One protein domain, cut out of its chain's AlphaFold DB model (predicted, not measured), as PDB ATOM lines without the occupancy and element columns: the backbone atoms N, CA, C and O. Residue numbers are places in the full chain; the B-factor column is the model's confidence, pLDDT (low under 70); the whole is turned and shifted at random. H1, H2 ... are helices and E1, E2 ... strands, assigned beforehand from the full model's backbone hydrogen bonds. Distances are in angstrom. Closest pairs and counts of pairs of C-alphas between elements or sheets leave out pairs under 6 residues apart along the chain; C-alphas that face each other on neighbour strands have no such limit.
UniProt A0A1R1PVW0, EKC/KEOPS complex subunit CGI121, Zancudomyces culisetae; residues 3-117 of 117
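Overview. This is residues 3 to 117 of the 117 residues of the protein "EKC/KEOPS complex subunit CGI121" of Zancudomyces culisetae (UniProt A0A1R1PVW0). A strongly twisted, curled sheet of four strands wraps round the long helix H3, and H4 packs on H3 and on the E3 and E4 part of the sheet. H5 packs on H4, while H1 and H2 lie between E2 and E3 along the chain, with residues 34 to 41 sticking out. The printed part has 115 residues, with elements in the order E1 E2 H1 H2 E3 H3 H4 H5 E4; the sheet runs E1, E2, E4, E3, antiparallel throughout, and the class is mixed, helices and strands. The whole is compact, with a radius of gyration of the C-alphas of 13.8 A and spans of 41 by 29 by 27 A.

Along the chain. Find C-alpha 3 at (-23.536, 15.357, -40.945); from there E1 runs through residues 3 to 8, 16.5 A. E2, residues 11 to 21, is the longest strand, 32.7 A. Next come H1, residues 26 to 34, 12.2 A; H2, residues 36 to 41; and E3, residues 45 to 48. Find C-alpha 55 at (-27.250, 25.433, -45.065), where H3, residues 55 to 70, begins its 22.6 A. H4 holds residues 79 to 87, H5 residues 93 to 100, and E4, residues 108 to 116, spans 26.3 A and ends at C-alpha 116 (-16.452, 19.417, -30.858).

Arrangement. Start at the hairpin E1 and E2, where N 6 and O 13 are 2.9 A apart, within hydrogen-bond range. Across E2 and E4 look at N 16 and O 113, 2.8 A; across E4 and E3, at N 47 and O 110, 2.8 A. E2, H1 H2, E3 form a split strand-helix-strand unit, two strands running the same way with E4 between them, and its crossover is right-handed. H3 and H4 on one face of the sheet make two layers. The sheet curls round H3; the closest C-alphas of E1 and H3, Val 8 and Tyr 67, are 6.3 A apart. H3 and H4 touch, opposite ways at a steep tilt of 51 degrees, closest at C-alphas 61 and 86, 4.9 A. H4 and H5 touch, about perpendicular at 78 degrees, closest at C-alphas 85 and 96, 6.5 A. H1 and H5 only graze the sheet; H2 is not on it. Every O i to N i+4 pair is within hydrogen-bond range in H1, H2, H3 and H4; in H5, 3 of 4 are.

Size, cuts and confidence. The C-alphas of Gly 10 and Lys 24, the two farthest apart, are 41.6 A apart. The printed part has no cut, and no link is long. The mean pLDDT of the printed part is 71.6; residues 38 to 43 and 89 to 117 are among those under 70.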
ATOM      1  N   LEU A   3     -24.733  15.125 -41.747       79.88
ATOM      2  CA  LEU A   3     -23.536  15.357 -40.945       79.88
ATOM      3  C   LEU A   3     -22.578  16.261 -41.727       79.88
ATOM      4  O   LEU A   3     -22.350  16.051 -42.919       79.88
ATOM      5  N   ILE A   4     -22.046  17.276 -41.062       80.12
ATOM      6  CA  ILE A   4     -21.127  18.261 -41.619       80.12
ATOM      7  C   ILE A   4     -19.916  18.320 -40.699       80.12
ATOM      8  O   ILE A   4     -20.056  18.573 -39.508       80.12
ATOM      9  N   SER A   5     -18.731  18.108 -41.256       83.69
ATOM     10  CA  SER A   5     -17.470  18.253 -40.530       83.69
ATOM     11  C   SER A   5     -16.772  19.540 -40.958       83.69
ATOM     12  O   SER A   5     -16.890  19.948 -42.116       83.69
ATOM     13  N   GLY A   6     -16.027  20.157 -40.049       82.25
ATOM     14  CA  GLY A   6     -15.215  21.330 -40.351       82.25
ATOM     15  C   GLY A   6     -14.058  21.501 -39.375       82.25
ATOM     16  O   GLY A   6     -13.905  20.726 -38.431       82.25
ATOM     17  N   GLN A   7     -13.242  22.523 -39.626       83.94
ATOM     18  CA  GLN A   7     -12.117  22.891 -38.776       83.94
ATOM     19  C   GLN A   7     -12.095  24.407 -38.579       83.94
ATOM     20  O   GLN A   7     -12.217  25.163 -39.543       83.94
ATOM     21  N   VAL A   8     -11.937  24.850 -37.333       81.38
ATOM     22  CA  VAL A   8     -11.839  26.266 -36.959       81.38
ATOM     23  C   VAL A   8     -10.745  26.421 -35.914       81.38
ATOM     24  O   VAL A   8     -10.789  25.782 -34.867       81.38
ATOM     25  N   ASN A   9      -9.772  27.291 -36.196       80.44
ATOM     26  CA  ASN A   9      -8.643  27.575 -35.304       80.44
ATOM     27  C   ASN A   9      -7.912  26.303 -34.819       80.44
ATOM     28  O   ASN A   9      -7.672  26.122 -33.631       80.44
ATOM     29  N   GLY A  10      -7.639  25.370 -35.736       78.81
ATOM     30  CA  GLY A  10      -6.992  24.091 -35.421       78.81
ATOM     31  C   GLY A  10      -7.922  23.014 -34.849       78.81
ATOM     32  O   GLY A  10      -7.645  21.836 -35.061       78.81
ATOM     33  N   SER A  11      -9.051  23.375 -34.231       76.12
ATOM     34  CA  SER A  11     -10.021  22.419 -33.681       76.12
ATOM     35  C   SER A  11     -10.937  21.843 -34.752       76.12
ATOM     36  O   SER A  11     -11.464  22.578 -35.591       76.12
ATOM     37  N   SER A  12     -11.166  20.532 -34.695       83.81
ATOM     38  CA  SER A  12     -12.130  19.857 -35.561       83.81
ATOM     39  C   SER A  12     -13.511  19.846 -34.912       83.81
ATOM     40  O   SER A  12     -13.655  19.787 -33.695       83.81
ATOM     41  N   TYR A  13     -14.557  19.891 -35.728       80.88
ATOM     42  CA  TYR A  13     -15.914  19.716 -35.235       80.88
ATOM     43  C   TYR A  13     -16.753  18.904 -36.216       80.88
ATOM     44  O   TYR A  13     -16.525  18.904 -37.430       80.88
ATOM     45  N   LYS A  14     -17.757  18.227 -35.667       80.44
ATOM     46  CA  LYS A  14     -18.870  17.615 -36.384       80.44
ATOM     47  C   LYS A  14     -20.154  18.284 -35.942       80.44
ATOM     48  O   LYS A  14     -20.402  18.480 -34.761       80.44
ATOM     49  N   PHE A  15     -20.985  18.609 -36.908       80.81
ATOM     50  CA  PHE A  15     -22.283  19.210 -36.710       80.81
ATOM     51  C   PHE A  15     -23.313  18.411 -37.496       80.81
ATOM     52  O   PHE A  15     -23.153  18.182 -38.695       80.81
ATOM     53  N   MET A  16     -24.371  17.973 -36.828       81.38
ATOM     54  CA  MET A  16     -25.461  17.241 -37.446       81.38
ATOM     55  C   MET A  16     -26.680  18.145 -37.560       81.38
ATOM     56  O   MET A  16     -27.175  18.638 -36.554       81.38
ATOM     57  N   ALA A  17     -27.180  18.326 -38.784       82.12
ATOM     58  CA  ALA A  17     -28.432  19.021 -39.048       82.12
ATOM     59  C   ALA A  17     -29.488  18.075 -39.623       82.12
ATOM     60  O   ALA A  17     -29.249  17.383 -40.618       82.12
ATOM     61  N   THR A  18     -30.697  18.102 -39.072       82.56
ATOM     62  CA  THR A  18     -31.852  17.401 -39.646       82.56
ATOM     63  C   THR A  18     -32.991  18.369 -39.888       82.56
ATOM     64  O   THR A  18     -33.400  19.082 -38.983       82.56
ATOM     65  N   TRP A  19     -33.506  18.381 -41.117       79.88
ATOM     66  CA  TRP A  19     -34.673  19.172 -41.484       79.88
ATOM     67  C   TRP A  19     -35.935  18.314 -41.412       79.88
ATOM     68  O   TRP A  19     -36.005  17.258 -42.041       79.88
ATOM     69  N   TYR A  20     -36.922  18.793 -40.664       78.00
ATOM     70  CA  TYR A  20     -38.249  18.204 -40.550       78.00
ATOM     71  C   TYR A  20     -39.275  19.118 -41.220       78.00
ATOM     72  O   TYR A  20     -39.297  20.321 -40.957       78.00
ATOM     73  N   LYS A  21     -40.137  18.542 -42.065       77.56
ATOM     74  CA  LYS A  21     -41.248  19.226 -42.742       77.56
ATOM     75  C   LYS A  21     -42.574  18.599 -42.312       77.56
ATOM     76  O   LYS A  21     -42.659  17.383 -42.193       77.56
ATOM     77  N   GLY A  22     -43.607  19.423 -42.134       74.19
ATOM     78  CA  GLY A  22     -44.954  18.952 -41.791       74.19
ATOM     79  C   GLY A  22     -45.103  18.558 -40.323       74.19
ATOM     80  O   GLY A  22     -45.865  17.647 -40.008       74.19
ATOM     81  N   VAL A  23     -44.366  19.221 -39.427       76.19
ATOM     82  CA  VAL A  23     -44.509  19.025 -37.978       76.19
ATOM     83  C   VAL A  23     -45.898  19.512 -37.561       76.19
ATOM     84  O   VAL A  23     -46.193  20.696 -37.691       76.19
ATOM     85  N   LYS A  24     -46.763  18.583 -37.132       71.38
ATOM     86  CA  LYS A  24     -48.186  18.845 -36.847       71.38
ATOM     87  C   LYS A  24     -48.438  19.410 -35.450       71.38
ATOM     88  O   LYS A  24     -49.347  20.209 -35.287       71.38
ATOM     89  N   ASP A  25     -47.648  18.979 -34.470       75.88
ATOM     90  CA  ASP A  25     -47.872  19.245 -33.044       75.88
ATOM     91  C   ASP A  25     -46.677  20.024 -32.465       75.88
ATOM     92  O   ASP A  25     -45.917  19.564 -31.614       75.88
ATOM     93  N   THR A  26     -46.464  21.219 -33.011       69.25
ATOM     94  CA  THR A  26     -45.389  22.147 -32.625       69.25
ATOM     95  C   THR A  26     -45.468  22.544 -31.158       69.25
ATOM     96  O   THR A  26     -44.436  22.634 -30.506       69.25
ATOM     97  N   THR A  27     -46.675  22.724 -30.619       71.56
ATOM     98  CA  THR A  27     -46.906  23.060 -29.209       71.56
ATOM     99  C   THR A  27     -46.385  21.971 -28.277       71.56
ATOM    100  O   THR A  27     -45.615  22.275 -27.374       71.56
ATOM    101  N   LYS A  28     -46.698  20.696 -28.548       73.81
ATOM    102  CA  LYS A  28     -46.171  19.571 -27.756       73.81
ATOM    103  C   LYS A  28     -44.658  19.447 -27.856       73.81
ATOM    104  O   LYS A  28     -44.007  19.065 -26.893       73.81
ATOM    105  N   LEU A  29     -44.094  19.763 -29.022       72.50
ATOM    106  CA  LEU A  29     -42.646  19.788 -29.195       72.50
ATOM    107  C   LEU A  29     -42.017  20.899 -28.347       72.50
ATOM    108  O   LEU A  29     -41.009  20.648 -27.704       72.50
ATOM    109  N   VAL A  30     -42.633  22.084 -28.280       70.69
ATOM    110  CA  VAL A  30     -42.198  23.177 -27.391       70.69
ATOM    111  C   VAL A  30     -42.302  22.782 -25.920       70.69
ATOM    112  O   VAL A  30     -41.358  22.981 -25.159       70.69
ATOM    113  N   GLU A  31     -43.423  22.196 -25.512       74.88
ATOM    114  CA  GLU A  31     -43.615  21.701 -24.146       74.88
ATOM    115  C   GLU A  31     -42.544  20.667 -23.786       74.88
ATOM    116  O   GLU A  31     -41.886  20.798 -22.757       74.88
ATOM    117  N   LEU A  32     -42.278  19.704 -24.673       74.12
ATOM    118  CA  LEU A  32     -41.237  18.702 -24.470       74.12
ATOM    119  C   LEU A  32     -39.853  19.342 -24.315       74.12
ATOM    120  O   LEU A  32     -39.158  19.045 -23.350       74.12
ATOM    121  N   ILE A  33     -39.455  20.245 -25.214       70.44
ATOM    122  CA  ILE A  33     -38.097  20.822 -25.192       70.44
ATOM    123  C   ILE A  33     -37.870  21.810 -24.047       70.44
ATOM    124  O   ILE A  33     -36.726  22.104 -23.716       70.44
ATOM    125  N   THR A  34     -38.946  22.337 -23.464       69.62
ATOM    126  CA  THR A  34     -38.885  23.235 -22.305       69.62
ATOM    127  C   THR A  34     -39.000  22.487 -20.980       69.62
ATOM    128  O   THR A  34     -38.749  23.083 -19.930       69.62
ATOM    129  N   THR A  35     -39.325  21.185 -20.996       73.31
ATOM    130  CA  THR A  35     -39.297  20.379 -19.773       73.31
ATOM    131  C   THR A  35     -37.865  20.278 -19.232       73.31
ATOM    132  O   THR A  35     -36.939  20.014 -20.007       73.31
ATOM    133  N   PRO A  36     -37.653  20.474 -17.915       68.38
ATOM    134  CA  PRO A  36     -36.319  20.443 -17.316       68.38
ATOM    135  C   PRO A  36     -35.552  19.153 -17.618       68.38
ATOM    136  O   PRO A  36     -34.373  19.216 -17.952       68.38
ATOM    137  N   ASP A  37     -36.236  18.008 -17.576       71.94
ATOM    138  CA  ASP A  37     -35.631  16.699 -17.825       71.94
ATOM    139  C   ASP A  37     -35.069  16.597 -19.243       71.94
ATOM    140  O   ASP A  37     -33.947  16.131 -19.436       71.94
ATOM    141  N   PHE A  38     -35.809  17.077 -20.246       66.62
ATOM    142  CA  PHE A  38     -35.362  17.040 -21.636       66.62
ATOM    143  C   PHE A  38     -34.248  18.061 -21.896       66.62
ATOM    144  O   PHE A  38     -33.245  17.729 -22.523       66.62
ATOM    145  N   ALA A  39     -34.386  19.277 -21.356       62.50
ATOM    146  CA  ALA A  39     -33.419  20.359 -21.521       62.50
ATOM    147  C   ALA A  39     -32.067  20.095 -20.830       62.50
ATOM    148  O   ALA A  39     -31.049  20.623 -21.269       62.50
ATOM    149  N   GLN A  40     -32.041  19.301 -19.754       62.50
ATOM    150  CA  GLN A  40     -30.809  18.953 -19.031       62.50
ATOM    151  C   GLN A  40     -30.082  17.737 -19.608       62.50
ATOM    152  O   GLN A  40     -28.879  17.592 -19.404       62.50
ATOM    153  N   THR A  41     -30.798  16.846 -20.294       62.47
ATOM    154  CA  THR A  41     -30.242  15.569 -20.773       62.47
ATOM    155  C   THR A  41     -29.853  15.585 -22.244       62.47
ATOM    156  O   THR A  41     -29.188  14.655 -22.699       62.47
ATOM    157  N   HIS A  42     -30.243  16.620 -22.990       64.56
ATOM    158  CA  HIS A  42     -30.016  16.672 -24.423       64.56
ATOM    159  C   HIS A  42     -29.384  17.986 -24.882       64.56
ATOM    160  O   HIS A  42     -29.916  19.080 -24.709       64.56
ATOM    161  N   ASP A  43     -28.258  17.827 -25.561       68.62
ATOM    162  CA  ASP A  43     -27.428  18.889 -26.099       68.62
ATOM    163  C   ASP A  43     -27.766  19.119 -27.582       68.62
ATOM    164  O   ASP A  43     -27.073  18.652 -28.487       68.62
ATOM    165  N   PHE A  44     -28.860  19.833 -27.854       71.19
ATOM    166  CA  PHE A  44     -29.239  20.224 -29.215       71.19
ATOM    167  C   PHE A  44     -29.741  21.671 -29.276       71.19
ATOM    168  O   PHE A  44     -30.181  22.265 -28.292       71.19
ATOM    169  N   ALA A  45     -29.752  22.229 -30.485       73.56
ATOM    170  CA  ALA A  45     -30.563  23.391 -30.822       73.56
ATOM    171  C   ALA A  45     -31.669  22.953 -31.772       73.56
ATOM    172  O   ALA A  45     -31.409  22.329 -32.803       73.56
ATOM    173  N   PHE A  46     -32.897  23.344 -31.472       74.81
ATOM    174  CA  PHE A  46     -33.881  23.447 -32.527       74.81
ATOM    175  C   PHE A  46     -33.738  24.846 -33.146       74.81
ATOM    176  O   PHE A  46     -33.559  25.835 -32.425       74.81
ATOM    177  N   ILE A  47     -33.951  24.975 -34.460       75.94
ATOM    178  CA  ILE A  47     -34.014  26.264 -35.168       75.94
ATOM    179  C   ILE A  47     -35.234  26.310 -36.109       75.94
ATOM    180  O   ILE A  47     -35.522  25.336 -36.813       75.94
ATOM    181  N   ASN A  48     -35.927  27.454 -36.191       74.75
ATOM    182  CA  ASN A  48     -36.938  27.689 -37.230       74.75
ATOM    183  C   ASN A  48     -36.292  27.648 -38.625       74.75
ATOM    184  O   ASN A  48     -35.466  28.498 -38.960       74.75
ATOM    185  N   ALA A  49     -36.697  26.688 -39.462       75.44
ATOM    186  CA  ALA A  49     -36.106  26.509 -40.786       75.44
ATOM    187  C   ALA A  49     -36.347  27.712 -41.715       75.44
ATOM    188  O   ALA A  49     -35.519  27.985 -42.577       75.44
ATOM    189  N   HIS A  50     -37.448  28.452 -41.530       75.25
ATOM    190  CA  HIS A  50     -37.746  29.647 -42.327       75.25
ATOM    191  C   HIS A  50     -36.788  30.807 -42.036       75.25
ATOM    192  O   HIS A  50     -36.564  31.645 -42.904       75.25
ATOM    193  N   SER A  51     -36.195  30.832 -40.840       74.31
ATOM    194  CA  SER A  51     -35.223  31.848 -40.432       74.31
ATOM    195  C   SER A  51     -33.793  31.512 -40.873       74.31
ATOM    196  O   SER A  51     -32.871  32.273 -40.592       74.31
ATOM    197  N   VAL A  52     -33.583  30.383 -41.561       80.56
ATOM    198  CA  VAL A  52     -32.275  29.946 -42.067       80.56
ATOM    199  C   VAL A  52     -32.313  29.944 -43.601       80.56
ATOM    200  O   VAL A  52     -32.790  28.978 -44.193       80.56
ATOM    201  N   PRO A  53     -31.774  30.983 -44.274       78.00
ATOM    202  CA  PRO A  53     -31.846  31.121 -45.736       78.00
ATOM    203  C   PRO A  53     -31.193  29.971 -46.515       78.00
ATOM    204  O   PRO A  53     -31.484  29.749 -47.687       78.00
ATOM    205  N   GLY A  54     -30.288  29.230 -45.874       82.12
ATOM    206  CA  GLY A  54     -29.687  28.034 -46.439       82.12
ATOM    207  C   GLY A  54     -28.637  27.417 -45.525       82.12
ATOM    208  O   GLY A  54     -28.178  28.022 -44.555       82.12
ATOM    209  N   ILE A  55     -28.202  26.206 -45.876       82.44
ATOM    210  CA  ILE A  55     -27.250  25.433 -45.065       82.44
ATOM    211  C   ILE A  55     -25.907  26.152 -44.863       82.44
ATOM    212  O   ILE A  55     -25.272  25.985 -43.830       82.44
ATOM    213  N   LYS A  56     -25.483  26.998 -45.815       86.56
ATOM    214  CA  LYS A  56     -24.245  27.785 -45.698       86.56
ATOM    215  C   LYS A  56     -24.305  28.798 -44.548       86.56
ATOM    216  O   LYS A  56     -23.305  28.970 -43.863       86.56
ATOM    217  N   CYS A  57     -25.463  29.417 -44.304       86.69
ATOM    218  CA  CYS A  57     -25.659  30.335 -43.178       86.69
ATOM    219  C   CYS A  57     -25.548  29.594 -41.842       86.69
ATOM    220  O   CYS A  57     -24.884  30.069 -40.927       86.69
ATOM    221  N   LEU A  58     -26.127  28.391 -41.768       85.19
ATOM    222  CA  LEU A  58     -26.011  27.521 -40.600       85.19
ATOM    223  C   LEU A  58     -24.555  27.117 -40.334       85.19
ATOM    224  O   LEU A  58     -24.087  27.240 -39.209       85.19
ATOM    225  N   ILE A  59     -23.812  26.722 -41.372       87.00
ATOM    226  CA  ILE A  59     -22.379  26.400 -41.253       87.00
ATOM    227  C   ILE A  59     -21.577  27.618 -40.776       87.00
ATOM    228  O   ILE A  59     -20.729  27.481 -39.899       87.00
ATOM    229  N   ALA A  60     -21.842  28.810 -41.318       89.00
ATOM    230  CA  ALA A  60     -21.154  30.032 -40.906       89.00
ATOM    231  C   ALA A  60     -21.414  30.372 -39.428       89.00
ATOM    232  O   ALA A  60     -20.478  30.720 -38.706       89.00
ATOM    233  N   ALA A  61     -22.657  30.214 -38.966       88.88
ATOM    234  CA  ALA A  61     -23.010  30.402 -37.563       88.88
ATOM    235  C   ALA A  61     -22.309  29.384 -36.651       88.88
ATOM    236  O   ALA A  61     -21.737  29.774 -35.636       88.88
ATOM    237  N   VAL A  62     -22.264  28.108 -37.050       88.12
ATOM    238  CA  VAL A  62     -21.526  27.056 -36.328       88.12
ATOM    239  C   VAL A  62     -20.032  27.370 -36.257       88.12
ATOM    240  O   VAL A  62     -19.451  27.301 -35.178       88.12
ATOM    241  N   ASN A  63     -19.409  27.780 -37.366       89.06
ATOM    242  CA  ASN A  63     -17.994  28.157 -37.384       89.06
ATOM    243  C   ASN A  63     -17.693  29.285 -36.398       89.06
ATOM    244  O   ASN A  63     -16.725  29.216 -35.641       89.06
ATOM    245  N   ARG A  64     -18.544  30.315 -36.388       90.31
ATOM    246  CA  ARG A  64     -18.405  31.440 -35.466       90.31
ATOM    247  C   ARG A  64     -18.591  31.007 -34.015       90.31
ATOM    248  O   ARG A  64     -17.827  31.444 -33.164       90.31
ATOM    249  N   THR A  65     -19.533  30.110 -33.744       89.75
ATOM    250  CA  THR A  65     -19.726  29.522 -32.415       89.75
ATOM    251  C   THR A  65     -18.499  28.754 -31.941       89.75
ATOM    252  O   THR A  65     -18.072  28.952 -30.809       89.75
ATOM    253  N   ILE A  66     -17.917  27.892 -32.782       87.38
ATOM    254  CA  ILE A  66     -16.707  27.139 -32.421       87.38
ATOM    255  C   ILE A  66     -15.551  28.095 -32.144       87.38
ATOM    256  O   ILE A  66     -14.859  27.937 -31.141       87.38
ATOM    257  N   TYR A  67     -15.387  29.126 -32.977       90.00
ATOM    258  CA  TYR A  67     -14.398  30.169 -32.732       90.00
ATOM    259  C   TYR A  67     -14.609  30.829 -31.361       90.00
ATOM    260  O   TYR A  67     -13.699  30.803 -30.539       90.00
ATOM    261  N   SER A  68     -15.815  31.341 -31.083       90.44
ATOM    262  CA  SER A  68     -16.152  31.980 -29.804       90.44
ATOM    263  C   SER A  68     -15.982  31.040 -28.610       90.44
ATOM    264  O   SER A  68     -15.530  31.466 -27.554       90.44
ATOM    265  N   LYS A  69     -16.314  29.751 -28.754       86.56
ATOM    266  CA  LYS A  69     -16.106  28.742 -27.709       86.56
ATOM    267  C   LYS A  69     -14.620  28.573 -27.405       86.56
ATOM    268  O   LYS A  69     -14.229  28.624 -26.243       86.56
ATOM    269  N   ASN A  70     -13.802  28.417 -28.443       86.62
ATOM    270  CA  ASN A  70     -12.365  28.185 -28.314       86.62
ATOM    271  C   ASN A  70     -11.605  29.408 -27.786       86.62
ATOM    272  O   ASN A  70     -10.537  29.257 -27.201       86.62
ATOM    273  N   THR A  71     -12.143  30.613 -27.980       87.81
ATOM    274  CA  THR A  71     -11.571  31.857 -27.451       87.81
ATOM    275  C   THR A  71     -12.209  32.314 -26.136       87.81
ATOM    276  O   THR A  71     -11.859  33.386 -25.651       87.81
ATOM    277  N   PHE A  72     -13.117  31.526 -25.542       85.31
ATOM    278  CA  PHE A  72     -13.881  31.874 -24.330       85.31
ATOM    279  C   PHE A  72     -14.695  33.179 -24.452       85.31
ATOM    280  O   PHE A  72     -14.870  33.919 -23.488       85.31
ATOM    281  N   GLN A  73     -15.213  33.458 -25.648       90.62
ATOM    282  CA  GLN A  73     -15.990  34.652 -26.001       90.62
ATOM    283  C   GLN A  73     -17.441  34.326 -26.390       90.62
ATOM    284  O   GLN A  73     -18.046  35.038 -27.197       90.62
ATOM    285  N   LEU A  74     -18.010  33.244 -25.849       84.75
ATOM    286  CA  LEU A  74     -19.443  32.979 -25.997       84.75
ATOM    287  C   LEU A  74     -20.245  34.120 -25.364       84.75
ATOM    288  O   LEU A  74     -19.935  34.581 -24.266       84.75
ATOM    289  N   LYS A  75     -21.284  34.571 -26.063       85.56
ATOM    290  CA  LYS A  75     -22.216  35.589 -25.557       85.56
ATOM    291  C   LYS A  75     -23.440  34.975 -24.888       85.56
ATOM    292  O   LYS A  75     -24.192  35.675 -24.213       85.56
ATOM    293  N   THR A  76     -23.652  33.686 -25.108       81.50
ATOM    294  CA  THR A  76     -24.749  32.888 -24.563       81.50
ATOM    295  C   THR A  76     -24.228  31.818 -23.598       81.50
ATOM    296  O   THR A  76     -23.023  31.669 -23.399       81.50
ATOM    297  N   GLY A  77     -25.145  31.079 -22.965       74.12
ATOM    298  CA  GLY A  77     -24.801  30.093 -21.938       74.12
ATOM    299  C   GLY A  77     -24.149  28.811 -22.466       74.12
ATOM    300  O   GLY A  77     -23.500  28.111 -21.693       74.12
ATOM    301  N   ASN A  78     -24.308  28.476 -23.752       79.38
ATOM    302  CA  ASN A  78     -23.714  27.274 -24.345       79.38
ATOM    303  C   ASN A  78     -23.551  27.390 -25.872       79.38
ATOM    304  O   ASN A  78     -24.080  28.295 -26.512       79.38
ATOM    305  N   ALA A  79     -22.840  26.438 -26.481       80.75
ATOM    306  CA  ALA A  79     -22.581  26.457 -27.921       80.75
ATOM    307  C   ALA A  79     -23.867  26.400 -28.769       80.75
ATOM    308  O   ALA A  79     -23.939  27.040 -29.813       80.75
ATOM    309  N   TYR A  80     -24.899  25.683 -28.328       79.00
ATOM    310  CA  TYR A  80     -26.163  25.555 -29.057       79.00
ATOM    311  C   TYR A  80     -26.883  26.890 -29.175       79.00
ATOM    312  O   TYR A  80     -27.155  27.348 -30.281       79.00
ATOM    313  N   THR A  81     -27.109  27.547 -28.041       77.25
ATOM    314  CA  THR A  81     -27.698  28.888 -27.980       77.25
ATOM    315  C   THR A  81     -26.840  29.918 -28.716       77.25
ATOM    316  O   THR A  81     -27.390  30.807 -29.362       77.25
ATOM    317  N   GLU A  82     -25.517  29.733 -28.755       85.12
ATOM    318  CA  GLU A  82     -24.612  30.578 -29.534       85.12
ATOM    319  C   GLU A  82     -24.775  30.384 -31.051       85.12
ATOM    320  O   GLU A  82     -24.694  31.355 -31.800       85.12
ATOM    321  N   VAL A  83     -25.027  29.158 -31.542       84.88
ATOM    322  CA  VAL A  83     -25.311  28.927 -32.978       84.88
ATOM    323  C   VAL A  83     -26.533  29.727 -33.392       84.88
ATOM    324  O   VAL A  83     -26.504  30.425 -34.405       84.88
ATOM    325  N   ILE A  84     -27.601  29.653 -32.601       80.75
ATOM    326  CA  ILE A  84     -28.823  30.379 -32.922       80.75
ATOM    327  C   ILE A  84     -28.602  31.903 -32.755       80.75
ATOM    328  O   ILE A  84     -29.082  32.677 -33.582       80.75
ATOM    329  N   TYR A  85     -27.805  32.349 -31.771       82.62
ATOM    330  CA  TYR A  85     -27.380  33.752 -31.643       82.62
ATOM    331  C   TYR A  85     -26.628  34.237 -32.891       82.62
ATOM    332  O   TYR A  85     -26.919  35.306 -33.417       82.62
ATOM    333  N   ASN A  86     -25.701  33.434 -33.415       86.56
ATOM    334  CA  ASN A  86     -24.916  33.762 -34.605       86.56
ATOM    335  C   ASN A  86     -25.726  33.709 -35.912       86.56
ATOM    336  O   ASN A  86     -25.266  34.236 -36.926       86.56
ATOM    337  N   LEU A  87     -26.915  33.098 -35.900       82.94
ATOM    338  CA  LEU A  87     -27.894  33.182 -36.989       82.94
ATOM    339  C   LEU A  87     -28.744  34.456 -36.925       82.94
ATOM    340  O   LEU A  87     -29.344  34.837 -37.932       82.94
ATOM    341  N   SER A  88     -28.807  35.115 -35.766       76.75
ATOM    342  CA  SER A  88     -29.623  36.308 -35.573       76.75
ATOM    343  C   SER A  88     -29.000  37.543 -36.228       76.75
ATOM    344  O   SER A  88     -27.808  37.805 -36.055       76.75
ATOM    345  N   PRO A  89     -29.802  38.373 -36.918       68.56
ATOM    346  CA  PRO A  89     -29.351  39.673 -37.404       68.56
ATOM    347  C   PRO A  89     -29.207  40.711 -36.276       68.56
ATOM    348  O   PRO A  89     -28.607  41.762 -36.486       68.56
ATOM    349  N   SER A  90     -29.762  40.445 -35.085       63.75
ATOM    350  CA  SER A  90     -29.705  41.342 -33.926       63.75
ATOM    351  C   SER A  90     -28.726  40.840 -32.870       63.75
ATOM    352  O   SER A  90     -28.704  39.654 -32.544       63.75
ATOM    353  N   THR A  91     -27.973  41.771 -32.281       59.12
ATOM    354  CA  THR A  91     -27.052  41.522 -31.164       59.12
ATOM    355  C   THR A  91     -27.757  41.387 -29.812       59.12
ATOM    356  O   THR A  91     -27.110  40.990 -28.842       59.12
ATOM    357  N   SER A  92     -29.060  41.695 -29.736       53.66
ATOM    358  CA  SER A  92     -29.862  41.587 -28.514       53.66
ATOM    359  C   SER A  92     -30.345  40.154 -28.287       53.66
ATOM    360  O   SER A  92     -31.165  39.630 -29.043       53.66
ATOM    361  N   VAL A  93     -29.889  39.547 -27.186       52.34
ATOM    362  CA  VAL A  93     -30.235  38.174 -26.769       52.34
ATOM    363  C   VAL A  93     -31.751  37.997 -26.558       52.34
ATOM    364  O   VAL A  93     -32.293  36.923 -26.799       52.34
ATOM    365  N   ARG A  94     -32.468  39.061 -26.171       45.06
ATOM    366  CA  ARG A  94     -33.916  39.010 -25.902       45.06
ATOM    367  C   ARG A  94     -34.755  38.946 -27.186       45.06
ATOM    368  O   ARG A  94     -35.683  38.157 -27.264       45.06
ATOM    369  N   ILE A  95     -34.378  39.719 -28.209       42.12
ATOM    370  CA  ILE A  95     -35.025  39.691 -29.537       42.12
ATOM    371  C   ILE A  95     -34.757  38.346 -30.221       42.12
ATOM    372  O   ILE A  95     -35.618  37.790 -30.897       42.12
ATOM    373  N   PHE A  96     -33.558  37.808 -30.008       51.81
ATOM    374  CA  PHE A  96     -33.116  36.515 -30.506       51.81
ATOM    375  C   PHE A  96     -34.007  35.355 -30.025       51.81
ATOM    376  O   PHE A  96     -34.459  34.565 -30.861       51.81
ATOM    377  N   ALA A  97     -34.308  35.302 -28.719       51.66
ATOM    378  CA  ALA A  97     -35.221  34.310 -28.163       51.66
ATOM    379  C   ALA A  97     -36.555  34.354 -28.913       51.66
ATOM    380  O   ALA A  97     -36.964  33.341 -29.441       51.66
ATOM    381  N   ASP A  98     -37.171  35.514 -29.126       52.31
ATOM    382  CA  ASP A  98     -38.487  35.591 -29.783       52.31
ATOM    383  C   ASP A  98     -38.479  35.357 -31.310       52.31
ATOM    384  O   ASP A  98     -39.515  35.024 -31.896       52.31
ATOM    385  N   SER A  99     -37.330  35.550 -31.971       47.16
ATOM    386  CA  SER A  99     -37.185  35.500 -33.442       47.16
ATOM    387  C   SER A  99     -36.806  34.116 -33.967       47.16
ATOM    388  O   SER A  99     -37.166  33.747 -35.089       47.16
ATOM    389  N   PHE A 100     -36.052  33.365 -33.162       51.75
ATOM    390  CA  PHE A 100     -35.614  32.009 -33.477       51.75
ATOM    391  C   PHE A 100     -36.175  30.961 -32.511       51.75
ATOM    392  O   PHE A 100     -36.044  29.771 -32.812       51.75
ATOM    393  N   ASN A 101     -36.861  31.358 -31.424       49.00
ATOM    394  CA  ASN A 101     -37.762  30.439 -30.733       49.00
ATOM    395  C   ASN A 101     -38.922  30.064 -31.640       49.00
ATOM    396  O   ASN A 101     -39.506  30.871 -32.368       49.00
ATOM    397  N   TYR A 102     -39.283  28.800 -31.484       51.84
ATOM    398  CA  TYR A 102     -40.561  28.189 -31.785       51.84
ATOM    399  C   TYR A 102     -41.716  29.130 -31.470       51.84
ATOM    400  O   TYR A 102     -42.245  29.139 -30.361       51.84
ATOM    401  N   LYS A 103     -42.196  29.881 -32.459       44.19
ATOM    402  CA  LYS A 103     -43.625  30.178 -32.449       44.19
ATOM    403  C   LYS A 103     -44.314  28.897 -32.879       44.19
ATOM    404  O   LYS A 103     -43.933  28.311 -33.894       44.19
ATOM    405  N   ALA A 104     -45.340  28.492 -32.137       42.25
ATOM    406  CA  ALA A 104     -46.158  27.298 -32.371       42.25
ATOM    407  C   ALA A 104     -46.806  27.219 -33.778       42.25
ATOM    408  O   ALA A 104     -47.549  26.295 -34.075       42.25
ATOM    409  N   LEU A 105     -46.520  28.167 -34.668       38.56
ATOM    410  CA  LEU A 105     -47.092  28.304 -36.000       38.56
ATOM    411  C   LEU A 105     -46.198  27.750 -37.125       38.56
ATOM    412  O   LEU A 105     -46.657  27.660 -38.260       38.56
ATOM    413  N   TYR A 106     -44.934  27.396 -36.865       44.25
ATOM    414  CA  TYR A 106     -44.016  26.982 -37.933       44.25
ATOM    415  C   TYR A 106     -44.025  25.468 -38.147       44.25
ATOM    416  O   TYR A 106     -43.803  24.711 -37.223       44.25
ATOM    417  N   THR A 107     -44.232  24.994 -39.378       38.03
ATOM    418  CA  THR A 107     -44.304  23.551 -39.698       38.03
ATOM    419  C   THR A 107     -42.963  22.938 -40.125       38.03
ATOM    420  O   THR A 107     -42.920  21.773 -40.536       38.03
ATOM    421  N   SER A 108     -41.879  23.720 -40.084       41.22
ATOM    422  CA  SER A 108     -40.558  23.362 -40.616       41.22
ATOM    423  C   SER A 108     -39.452  23.678 -39.609       41.22
ATOM    424  O   SER A 108     -39.277  24.836 -39.233       41.22
ATOM    425  N   HIS A 109     -38.664  22.672 -39.220       51.78
ATOM    426  CA  HIS A 109     -37.678  22.801 -38.136       51.78
ATOM    427  C   HIS A 109     -36.340  22.172 -38.497       51.78
ATOM    428  O   HIS A 109     -36.295  21.153 -39.189       51.78
ATOM    429  N   ILE A 110     -35.257  22.768 -38.006       53.53
ATOM    430  CA  ILE A 110     -33.906  22.223 -38.092       53.53
ATOM    431  C   ILE A 110     -33.485  21.783 -36.695       53.53
ATOM    432  O   ILE A 110     -33.495  22.576 -35.764       53.53
ATOM    433  N   PHE A 111     -33.108  20.522 -36.565       53.41
ATOM    434  CA  PHE A 111     -32.469  19.973 -35.380       53.41
ATOM    435  C   PHE A 111     -30.956  20.000 -35.571       53.41
ATOM    436  O   PHE A 111     -30.492  19.666 -36.662       53.41
ATOM    437  N   SER A 112     -30.213  20.419 -34.551       49.84
ATOM    438  CA  SER A 112     -28.791  20.747 -34.633       49.84
ATOM    439  C   SER A 112     -28.036  20.171 -33.425       49.84
ATOM    440  O   SER A 112     -28.223  20.666 -32.317       49.84
ATOM    441  N   GLU A 113     -27.156  19.190 -33.637       50.25
ATOM    442  CA  GLU A 113     -26.242  18.639 -32.616       50.25
ATOM    443  C   GLU A 113     -24.786  18.950 -32.981       50.25
ATOM    444  O   GLU A 113     -24.408  18.864 -34.154       50.25
ATOM    445  N   LEU A 114     -23.961  19.324 -32.000       44.31
ATOM    446  CA  LEU A 114     -22.597  19.807 -32.209       44.31
ATOM    447  C   LEU A 114     -21.610  19.008 -31.358       44.31
ATOM    448  O   LEU A 114     -21.540  19.153 -30.143       44.31
ATOM    449  N   PHE A 115     -20.771  18.230 -32.026       48.84
ATOM    450  CA  PHE A 115     -19.701  17.446 -31.429       48.84
ATOM    451  C   PHE A 115     -18.366  18.136 -31.737       48.84
ATOM    452  O   PHE A 115     -17.875  18.076 -32.864       48.84
ATOM    453  N   ALA A 116     -17.792  18.832 -30.758       41.84
ATOM    454  CA  ALA A 116     -16.452  19.417 -30.858       41.84
ATOM    455  C   ALA A 116     -15.450  18.535 -30.097       41.84
ATOM    456  O   ALA A 116     -15.746  18.147 -28.966       41.84
ATOM    457  N   TYR A 117     -14.306  18.228 -30.717       45.50
ATOM    458  CA  TYR A 117     -13.243  17.376 -30.171       45.50
ATOM    459  C   TYR A 117     -11.855  17.866 -30.592       45.50
ATOM    460  O   TYR A 117     -11.721  18.442 -31.700       45.50
TER     461      TYR A 117